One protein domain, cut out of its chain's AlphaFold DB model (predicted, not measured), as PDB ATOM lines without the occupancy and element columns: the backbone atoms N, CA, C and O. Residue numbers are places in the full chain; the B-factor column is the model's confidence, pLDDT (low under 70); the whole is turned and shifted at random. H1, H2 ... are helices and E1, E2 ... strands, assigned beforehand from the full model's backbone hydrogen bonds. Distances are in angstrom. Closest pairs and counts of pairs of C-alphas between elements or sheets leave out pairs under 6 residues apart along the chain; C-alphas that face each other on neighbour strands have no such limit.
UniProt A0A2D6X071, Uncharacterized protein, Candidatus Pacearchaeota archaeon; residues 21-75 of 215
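This is residues 21 to 75 of the 215 residues of an uncharacterized protein of Candidatus Pacearchaeota archaeon (UniProt A0A2D6X071). A small three-stranded sheet is covered on one face by two helices, the long H1 over the E2 and E1 side and the short H2 near E3, while the other face is bare; the last short helix, H3, follows E3 at one end and only grazes the sheet. The printed part has 55 residues, with three named helices and three named strands in the order E1, E2, H1, H2, E3, H3. The sheet runs E2, E1, E3, antiparallel throughout, and the class is mixed, helices and strands. The whole is compact, with a radius of gyration of the C-alphas of 10.5 A and spans of 31 by 24 by 16 A.

In the sheet, E1, residues 21 to 24, is the inner strand between the edge strands E2, residues 30 to 33, and E3, residues 67 to 69. E1 and E2 form a hairpin, antiparallel at 165 degrees, with N 23 and O 31 2.9 A apart, within hydrogen-bond range. E1 and E3 are antiparallel at 163 degrees, with N 24 and O 67 2.8 A apart, also within hydrogen-bond range. H1, residues 36 to 50, is on the sheet at a height of 11.1 A over it. It lies over E2 and, only just, over E1, on which 3 of its C-alphas fall. It runs along the strands, at 11 degrees to E2 on the local plane. The closest C-alphas of H1 and E2 are those of Phe 39 and Leu 33, 5.5 A apart. H2, residues 58 to 63, is also on the sheet; its closest C-alpha pair with E3 is Met 62 and Ile 68, 6.8 A. H1, with its residues 43 to 47 alone, and H2 only just touch, with 3 pairs of C-alphas within 8 A, the closest those of Ala 47 and Leu 61 at 6.9 A. They run the same way at a steep tilt of 37 degrees, only just past shallow. E2, H1, H2 and E3 form a split strand-helix-strand unit, two strands running the same way with E1 between them, and its crossover is right-handed. H3, residues 71 to 74, only grazes the sheet with residues 71 to 73 and is apart from H1 and H2. In H1 and H2 every O i to N i+4 pair is within hydrogen-bond range; H3 is too short for such a pair.

E1 begins at C-alpha 21 (22.159, 34.600, -48.431), and E1 and E2 each measure 10.2 A from first to last C-alpha. H1 measures 20.9 A and ends at C-alpha 50 (36.415, 21.044, -47.662). H2 measures 8.8 A, E3 6.3 A and H3 5.4 A, ending at C-alpha 74 (17.044, 37.452, -58.106).

The C-alphas of Gly 51 and Ile 75 are the two farthest apart, 32.0 A. The printed part has no cut and no long link. Mean pLDDT of the printed part is 92.3, and no printed residue is under 70.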
ATOM      1  N   THR A  21      21.894  36.006 -48.101       93.25
ATOM      2  CA  THR A  21      22.159  34.600 -48.431       93.25
ATOM      3  C   THR A  21      21.821  33.738 -47.227       93.25
ATOM      4  O   THR A  21      22.311  33.982 -46.122       93.25
ATOM      5  N   ARG A  22      21.024  32.687 -47.424       96.12
ATOM      6  CA  ARG A  22      20.748  31.698 -46.371       96.12
ATOM      7  C   ARG A  22      21.506  30.429 -46.704       96.12
ATOM      8  O   ARG A  22      21.457  29.958 -47.833       96.12
ATOM      9  N   VAL A  23      22.230  29.897 -45.731       97.31
ATOM     10  CA  VAL A  23      23.052  28.702 -45.914       97.31
ATOM     11  C   VAL A  23      22.636  27.643 -44.921       97.31
ATOM     12  O   VAL A  23      22.477  27.939 -43.738       97.31
ATOM     13  N   LYS A  24      22.533  26.405 -45.387       97.81
ATOM     14  CA  LYS A  24      22.425  25.215 -44.555       97.81
ATOM     15  C   LYS A  24      23.524  24.228 -44.927       97.81
ATOM     16  O   LYS A  24      23.585  23.742 -46.052       97.81
ATOM     17  N   ALA A  25      24.410  23.950 -43.979       96.50
ATOM     18  CA  ALA A  25      25.524  23.033 -44.170       96.50
ATOM     19  C   ALA A  25      25.080  21.557 -44.049       96.50
ATOM     20  O   ALA A  25      24.035  21.274 -43.448       96.50
ATOM     21  N   PRO A  26      25.888  20.591 -44.535       95.94
ATOM     22  CA  PRO A  26      25.568  19.160 -44.460       95.94
ATOM     23  C   PRO A  26      25.359  18.617 -43.037       95.94
ATOM     24  O   PRO A  26      24.660  17.624 -42.841       95.94
ATOM     25  N   ASP A  27      25.952  19.264 -42.030       93.81
ATOM     26  CA  ASP A  27      25.777  18.919 -40.612       93.81
ATOM     27  C   ASP A  27      24.473  19.470 -39.999       93.81
ATOM     28  O   ASP A  27      24.182  19.220 -38.827       93.81
ATOM     29  N   GLY A  28      23.671  20.184 -40.793       94.94
ATOM     30  CA  GLY A  28      22.401  20.784 -40.399       94.94
ATOM     31  C   GLY A  28      22.526  22.168 -39.765       94.94
ATOM     32  O   GLY A  28      21.500  22.723 -39.371       94.94
ATOM     33  N   THR A  29      23.732  22.735 -39.655       96.12
ATOM     34  CA  THR A  29      23.911  24.116 -39.187       96.12
ATOM     35  C   THR A  29      23.410  25.116 -40.225       96.12
ATOM     36  O   THR A  29      23.589  24.923 -41.426       96.12
ATOM     37  N   GLU A  30      22.769  26.188 -39.758       97.31
ATOM     38  CA  GLU A  30      22.175  27.220 -40.610       97.31
ATOM     39  C   GLU A  30      22.811  28.588 -40.323       97.31
ATOM     40  O   GLU A  30      23.154  28.901 -39.180       97.31
ATOM     41  N   ALA A  31      22.975  29.405 -41.363       96.81
ATOM     42  CA  ALA A  31      23.499  30.764 -41.291       96.81
ATOM     43  C   ALA A  31      22.704  31.703 -42.208       96.81
ATOM     44  O   ALA A  31      22.173  31.296 -43.240       96.81
ATOM     45  N   THR A  32      22.638  32.983 -41.843       96.81
ATOM     46  CA  THR A  32      22.094  34.045 -42.699       96.81
ATOM     47  C   THR A  32      23.131  35.144 -42.810       96.81
ATOM     48  O   THR A  32      23.526  35.696 -41.786       96.81
ATOM     49  N   LEU A  33      23.543  35.426 -44.040       94.56
ATOM     50  CA  LEU A  33      24.643  36.308 -44.409       94.56
ATOM     51  C   LEU A  33      24.022  37.556 -45.044       94.56
ATOM     52  O   LEU A  33      23.290  37.437 -46.027       94.56
ATOM     53  N   ARG A  34      24.242  38.722 -44.440       89.38
ATOM     54  CA  ARG A  34      23.535  39.980 -44.763       89.38
ATOM     55  C   ARG A  34      24.317  40.932 -45.635       89.38
ATOM     56  O   ARG A  34      23.752  41.884 -46.160       89.38
ATOM     57  N   ASP A  35      25.610  40.699 -45.740       83.56
ATOM     58  CA  ASP A  35      26.501  41.524 -46.520       83.56
ATOM     59  C   ASP A  35      27.586  40.670 -47.178       83.56
ATOM     60  O   ASP A  35      27.754  39.475 -46.899       83.56
ATOM     61  N   GLN A  36      28.326  41.303 -48.083       81.31
ATOM     62  CA  GLN A  36      29.401  40.654 -48.818       81.31
ATOM     63  C   GLN A  36      30.515  40.140 -47.902       81.31
ATOM     64  O   GLN A  36      31.095  39.092 -48.175       81.31
ATOM     65  N   LYS A  37      30.806  40.831 -46.797       84.56
ATOM     66  CA  LYS A  37      31.881  40.445 -45.881       84.56
ATOM     67  C   LYS A  37      31.528  39.166 -45.128       84.56
ATOM     68  O   LYS A  37      32.368  38.274 -45.021       84.56
ATOM     69  N   GLU A  38      30.305  39.066 -44.614       91.56
ATOM     70  CA  GLU A  38      29.771  37.848 -44.007       91.56
ATOM     71  C   GLU A  38      29.761  36.706 -45.023       91.56
ATOM     72  O   GLU A  38      30.219  35.605 -44.711       91.56
ATOM     73  N   PHE A  39      29.304  36.984 -46.247       90.56
ATOM     74  CA  PHE A  39      29.266  36.004 -47.324       90.56
ATOM     75  C   PHE A  39      30.651  35.449 -47.659       90.56
ATOM     76  O   PHE A  39      30.867  34.239 -47.583       90.56
ATOM     77  N   GLU A  40      31.613  36.317 -47.967       88.62
ATOM     78  CA  GLU A  40      32.976  35.914 -48.309       88.62
ATOM     79  C   GLU A  40      33.661  35.189 -47.147       88.62
ATOM     80  O   GLU A  40      34.293  34.154 -47.357       88.62
ATOM     81  N   ALA A  41      33.508  35.676 -45.912       92.00
ATOM     82  CA  ALA A  41      34.082  35.023 -44.738       92.00
ATOM     83  C   ALA A  41      33.534  33.601 -44.552       92.00
ATOM     84  O   ALA A  41      34.311  32.674 -44.306       92.00
ATOM     85  N   TYR A  42      32.217  33.418 -44.700       95.12
ATOM     86  CA  TYR A  42      31.592  32.103 -44.601       95.12
ATOM     87  C   TYR A  42      32.065  31.175 -45.723       95.12
ATOM     88  O   TYR A  42      32.524  30.067 -45.443       95.12
ATOM     89  N   MET A  43      31.987  31.624 -46.981       93.94
ATOM     90  CA  MET A  43      32.338  30.800 -48.141       93.94
ATOM     91  C   MET A  43      33.809  30.389 -48.113       93.94
ATOM     92  O   MET A  43      34.111  29.222 -48.339       93.94
ATOM     93  N   ASN A  44      34.716  31.296 -47.738       92.44
ATOM     94  CA  ASN A  44      36.139  30.982 -47.601       92.44
ATOM     95  C   ASN A  44      36.400  29.957 -46.488       92.44
ATOM     96  O   ASN A  44      37.188  29.032 -46.673       92.44
ATOM     97  N   ALA A  45      35.737  30.092 -45.335       94.44
ATOM     98  CA  ALA A  45      35.896  29.149 -44.230       94.44
ATOM     99  C   ALA A  45      35.340  27.757 -44.572       94.44
ATOM    100  O   ALA A  45      35.977  26.746 -44.267       94.44
ATOM    101  N   ALA A  46      34.177  27.699 -45.229       94.94
ATOM    102  CA  ALA A  46      33.578  26.456 -45.700       94.94
ATOM    103  C   ALA A  46      34.447  25.793 -46.780       94.94
ATOM    104  O   ALA A  46      34.788  24.621 -46.653       94.94
ATOM    105  N   ALA A  47      34.896  26.553 -47.781       94.62
ATOM    106  CA  ALA A  47      35.785  26.064 -48.831       94.62
ATOM    107  C   ALA A  47      37.099  25.510 -48.262       94.62
ATOM    108  O   ALA A  47      37.515  24.415 -48.632       94.62
ATOM    109  N   ALA A  48      37.718  26.212 -47.306       94.62
ATOM    110  CA  ALA A  48      38.946  25.760 -46.657       94.62
ATOM    111  C   ALA A  48      38.757  24.457 -45.864       94.62
ATOM    112  O   ALA A  48      39.644  23.604 -45.866       94.62
ATOM    113  N   LYS A  49      37.604  24.278 -45.203       94.06
ATOM    114  CA  LYS A  49      37.260  23.039 -44.487       94.06
ATOM    115  C   LYS A  49      37.156  21.843 -45.439       94.06
ATOM    116  O   LYS A  49      37.586  20.751 -45.079       94.06
ATOM    117  N   GLU A  50      36.624  22.072 -46.636       94.44
ATOM    118  CA  GLU A  50      36.415  21.044 -47.662       94.44
ATOM    119  C   GLU A  50      37.592  20.917 -48.655       94.44
ATOM    120  O   GLU A  50      37.579  20.053 -49.530       94.44
ATOM    121  N   GLY A  51      38.636  21.746 -48.524       93.44
ATOM    122  CA  GLY A  51      39.818  21.723 -49.394       93.44
ATOM    123  C   GLY A  51      39.572  22.237 -50.818       93.44
ATOM    124  O   GLY A  51      40.240  21.791 -51.749       93.44
ATOM    125  N   ILE A  52      38.610  23.144 -51.003       92.88
ATOM    126  CA  ILE A  52      38.260  23.734 -52.302       92.88
ATOM    127  C   ILE A  52      39.152  24.948 -52.588       92.88
ATOM    128  O   ILE A  52      39.158  25.919 -51.832       92.88
ATOM    129  N   GLU A  53      39.839  24.931 -53.731       86.31
ATOM    130  CA  GLU A  53      40.541  26.089 -54.297       86.31
ATOM    131  C   GLU A  53      39.777  26.596 -55.527       86.31
ATOM    132  O   GLU A  53      39.936  26.083 -56.634       86.31
ATOM    133  N   ALA A  54      38.919  27.596 -55.336       80.94
ATOM    134  CA  ALA A  54      38.139  28.206 -56.409       80.94
ATOM    135  C   ALA A  54      38.050  29.724 -56.222       80.94
ATOM    136  O   ALA A  54      38.095  30.225 -55.099       80.94
ATOM    137  N   PHE A  55      37.912  30.462 -57.329       77.19
ATOM    138  CA  PHE A  55      37.646  31.901 -57.264       77.19
ATOM    139  C   PHE A  55      36.286  32.172 -56.610       77.19
ATOM    140  O   PHE A  55      36.179  33.057 -55.768       77.19
ATOM    141  N   ASP A  56      35.277  31.373 -56.949       84.88
ATOM    142  CA  ASP A  56      33.979  31.316 -56.282       84.88
ATOM    143  C   ASP A  56      33.708  29.860 -55.882       84.88
ATOM    144  O   ASP A  56      33.755  28.959 -56.720       84.88
ATOM    145  N   ALA A  57      33.487  29.621 -54.590       90.75
ATOM    146  CA  ALA A  57      33.315  28.283 -54.035       90.75
ATOM    147  C   ALA A  57      31.847  27.839 -53.955       90.75
ATOM    148  O   ALA A  57      31.597  26.703 -53.557       90.75
ATOM    149  N   VAL A  58      30.879  28.697 -54.307       91.50
ATOM    150  CA  VAL A  58      29.446  28.412 -54.118       91.50
ATOM    151  C   VAL A  58      29.036  27.107 -54.792       91.50
ATOM    152  O   VAL A  58      28.493  26.231 -54.126       91.50
ATOM    153  N   ASP A  59      29.319  26.950 -56.086       90.75
ATOM    154  CA  ASP A  59      28.857  25.776 -56.833       90.75
ATOM    155  C   ASP A  59      29.533  24.487 -56.326       90.75
ATOM    156  O   ASP A  59      28.863  23.477 -56.124       90.75
ATOM    157  N   ALA A  60      30.828  24.545 -55.994       92.88
ATOM    158  CA  ALA A  60      31.556  23.415 -55.411       92.88
ATOM    159  C   ALA A  60      31.028  23.025 -54.016       92.88
ATOM    160  O   ALA A  60      30.912  21.844 -53.697       92.88
ATOM    161  N   LEU A  61      30.663  24.002 -53.180       95.25
ATOM    162  CA  LEU A  61      30.045  23.743 -51.878       95.25
ATOM    163  C   LEU A  61      28.643  23.139 -52.033       95.25
ATOM    164  O   LEU A  61      28.293  22.212 -51.299       95.25
ATOM    165  N   MET A  62      27.855  23.602 -53.006       94.19
ATOM    166  CA  MET A  62      26.543  23.019 -53.302       94.19
ATOM    167  C   MET A  62      26.649  21.547 -53.723       94.19
ATOM    168  O   MET A  62      25.849  20.722 -53.279       94.19
ATOM    169  N   GLU A  63      27.668  21.180 -54.508       94.75
ATOM    170  CA  GLU A  63      27.944  19.781 -54.874       94.75
ATOM    171  C   GLU A  63      28.280  18.892 -53.663       94.75
ATOM    172  O   GLU A  63      27.970  17.698 -53.667       94.75
ATOM    173  N   LEU A  64      28.848  19.468 -52.599       95.44
ATOM    174  CA  LEU A  64      29.138  18.781 -51.333       95.44
ATOM    175  C   LEU A  64      27.943  18.732 -50.364       95.44
ATOM    176  O   LEU A  64      28.065  18.207 -49.256       95.44
ATOM    177  N   GLY A  65      26.776  19.238 -50.773       95.88
ATOM    178  CA  GLY A  65      25.536  19.166 -50.000       95.88
ATOM    179  C   GLY A  65      25.251  20.386 -49.127       95.88
ATOM    180  O   GLY A  65      24.389  20.300 -48.251       95.88
ATOM    181  N   TYR A  66      25.945  21.506 -49.344       97.38
ATOM    182  CA  TYR A  66      25.505  22.793 -48.809       97.38
ATOM    183  C   TYR A  66      24.272  23.276 -49.583       97.38
ATOM    184  O   TYR A  66      24.266  23.313 -50.811       97.38
ATOM    185  N   ASP A  67      23.234  23.691 -48.871       97.00
ATOM    186  CA  ASP A  67      22.086  24.383 -49.453       97.00
ATOM    187  C   ASP A  67      22.310  25.893 -49.306       97.00
ATOM    188  O   ASP A  67      22.294  26.424 -48.195       97.00
ATOM    189  N   ILE A  68      22.626  26.560 -50.420       94.69
ATOM    190  CA  ILE A  68      22.949  27.991 -50.486       94.69
ATOM    191  C   ILE A  68      21.825  28.696 -51.254       94.69
ATOM    192  O   ILE A  68      21.780  28.686 -52.485       94.69
ATOM    193  N   ASP A  69      20.916  29.322 -50.514       93.06
ATOM    194  CA  ASP A  69      19.786  30.079 -51.047       93.06
ATOM    195  C   ASP A  69      20.210  31.522 -51.358       93.06
ATOM    196  O   ASP A  69      20.437  32.337 -50.459       93.06
ATOM    197  N   LEU A  70      20.297  31.816 -52.658       90.50
ATOM    198  CA  LEU A  70      20.596  33.132 -53.237       90.50
ATOM    199  C   LEU A  70      19.348  33.802 -53.838       90.50
ATOM    200  O   LEU A  70      19.467  34.706 -54.667       90.50
ATOM    201  N   SER A  71      18.141  33.343 -53.496       90.81
ATOM    202  CA  SER A  71      16.903  33.816 -54.130       90.81
ATOM    203  C   SER A  71      16.673  35.320 -53.971       90.81
ATOM    204  O   SER A  71      16.192  35.949 -54.914       90.81
ATOM    205  N   ASP A  72      17.095  35.932 -52.862       90.44
ATOM    206  CA  ASP A  72      16.991  37.384 -52.658       90.44
ATOM    207  C   ASP A  72      17.790  38.185 -53.712       90.44
ATOM    208  O   ASP A  72      17.396  39.296 -54.059       90.44
ATOM    209  N   PHE A  73      18.844  37.613 -54.307       88.19
ATOM    210  CA  PHE A  73      19.633  38.256 -55.371       88.19
ATOM    211  C   PHE A  73      18.957  38.213 -56.749       88.19
ATOM    212  O   PHE A  73      19.414  38.873 -57.687       88.19
ATOM    213  N   SER A  74      17.860  37.459 -56.887       90.00
ATOM    214  CA  SER A  74      17.044  37.452 -58.106       90.00
ATOM    215  C   SER A  74      16.162  38.695 -58.253       90.00
ATOM    216  O   SER A  74      15.621  38.907 -59.333       90.00
ATOM    217  N   ILE A  75      16.053  39.522 -57.209       90.94
ATOM    218  CA  ILE A  75      15.291  40.776 -57.188       90.94
ATOM    219  C   ILE A  75      16.162  41.935 -56.687       90.94
ATOM    220  O   ILE A  75      17.204  41.729 -56.064       90.94
TER     221      ILE A  75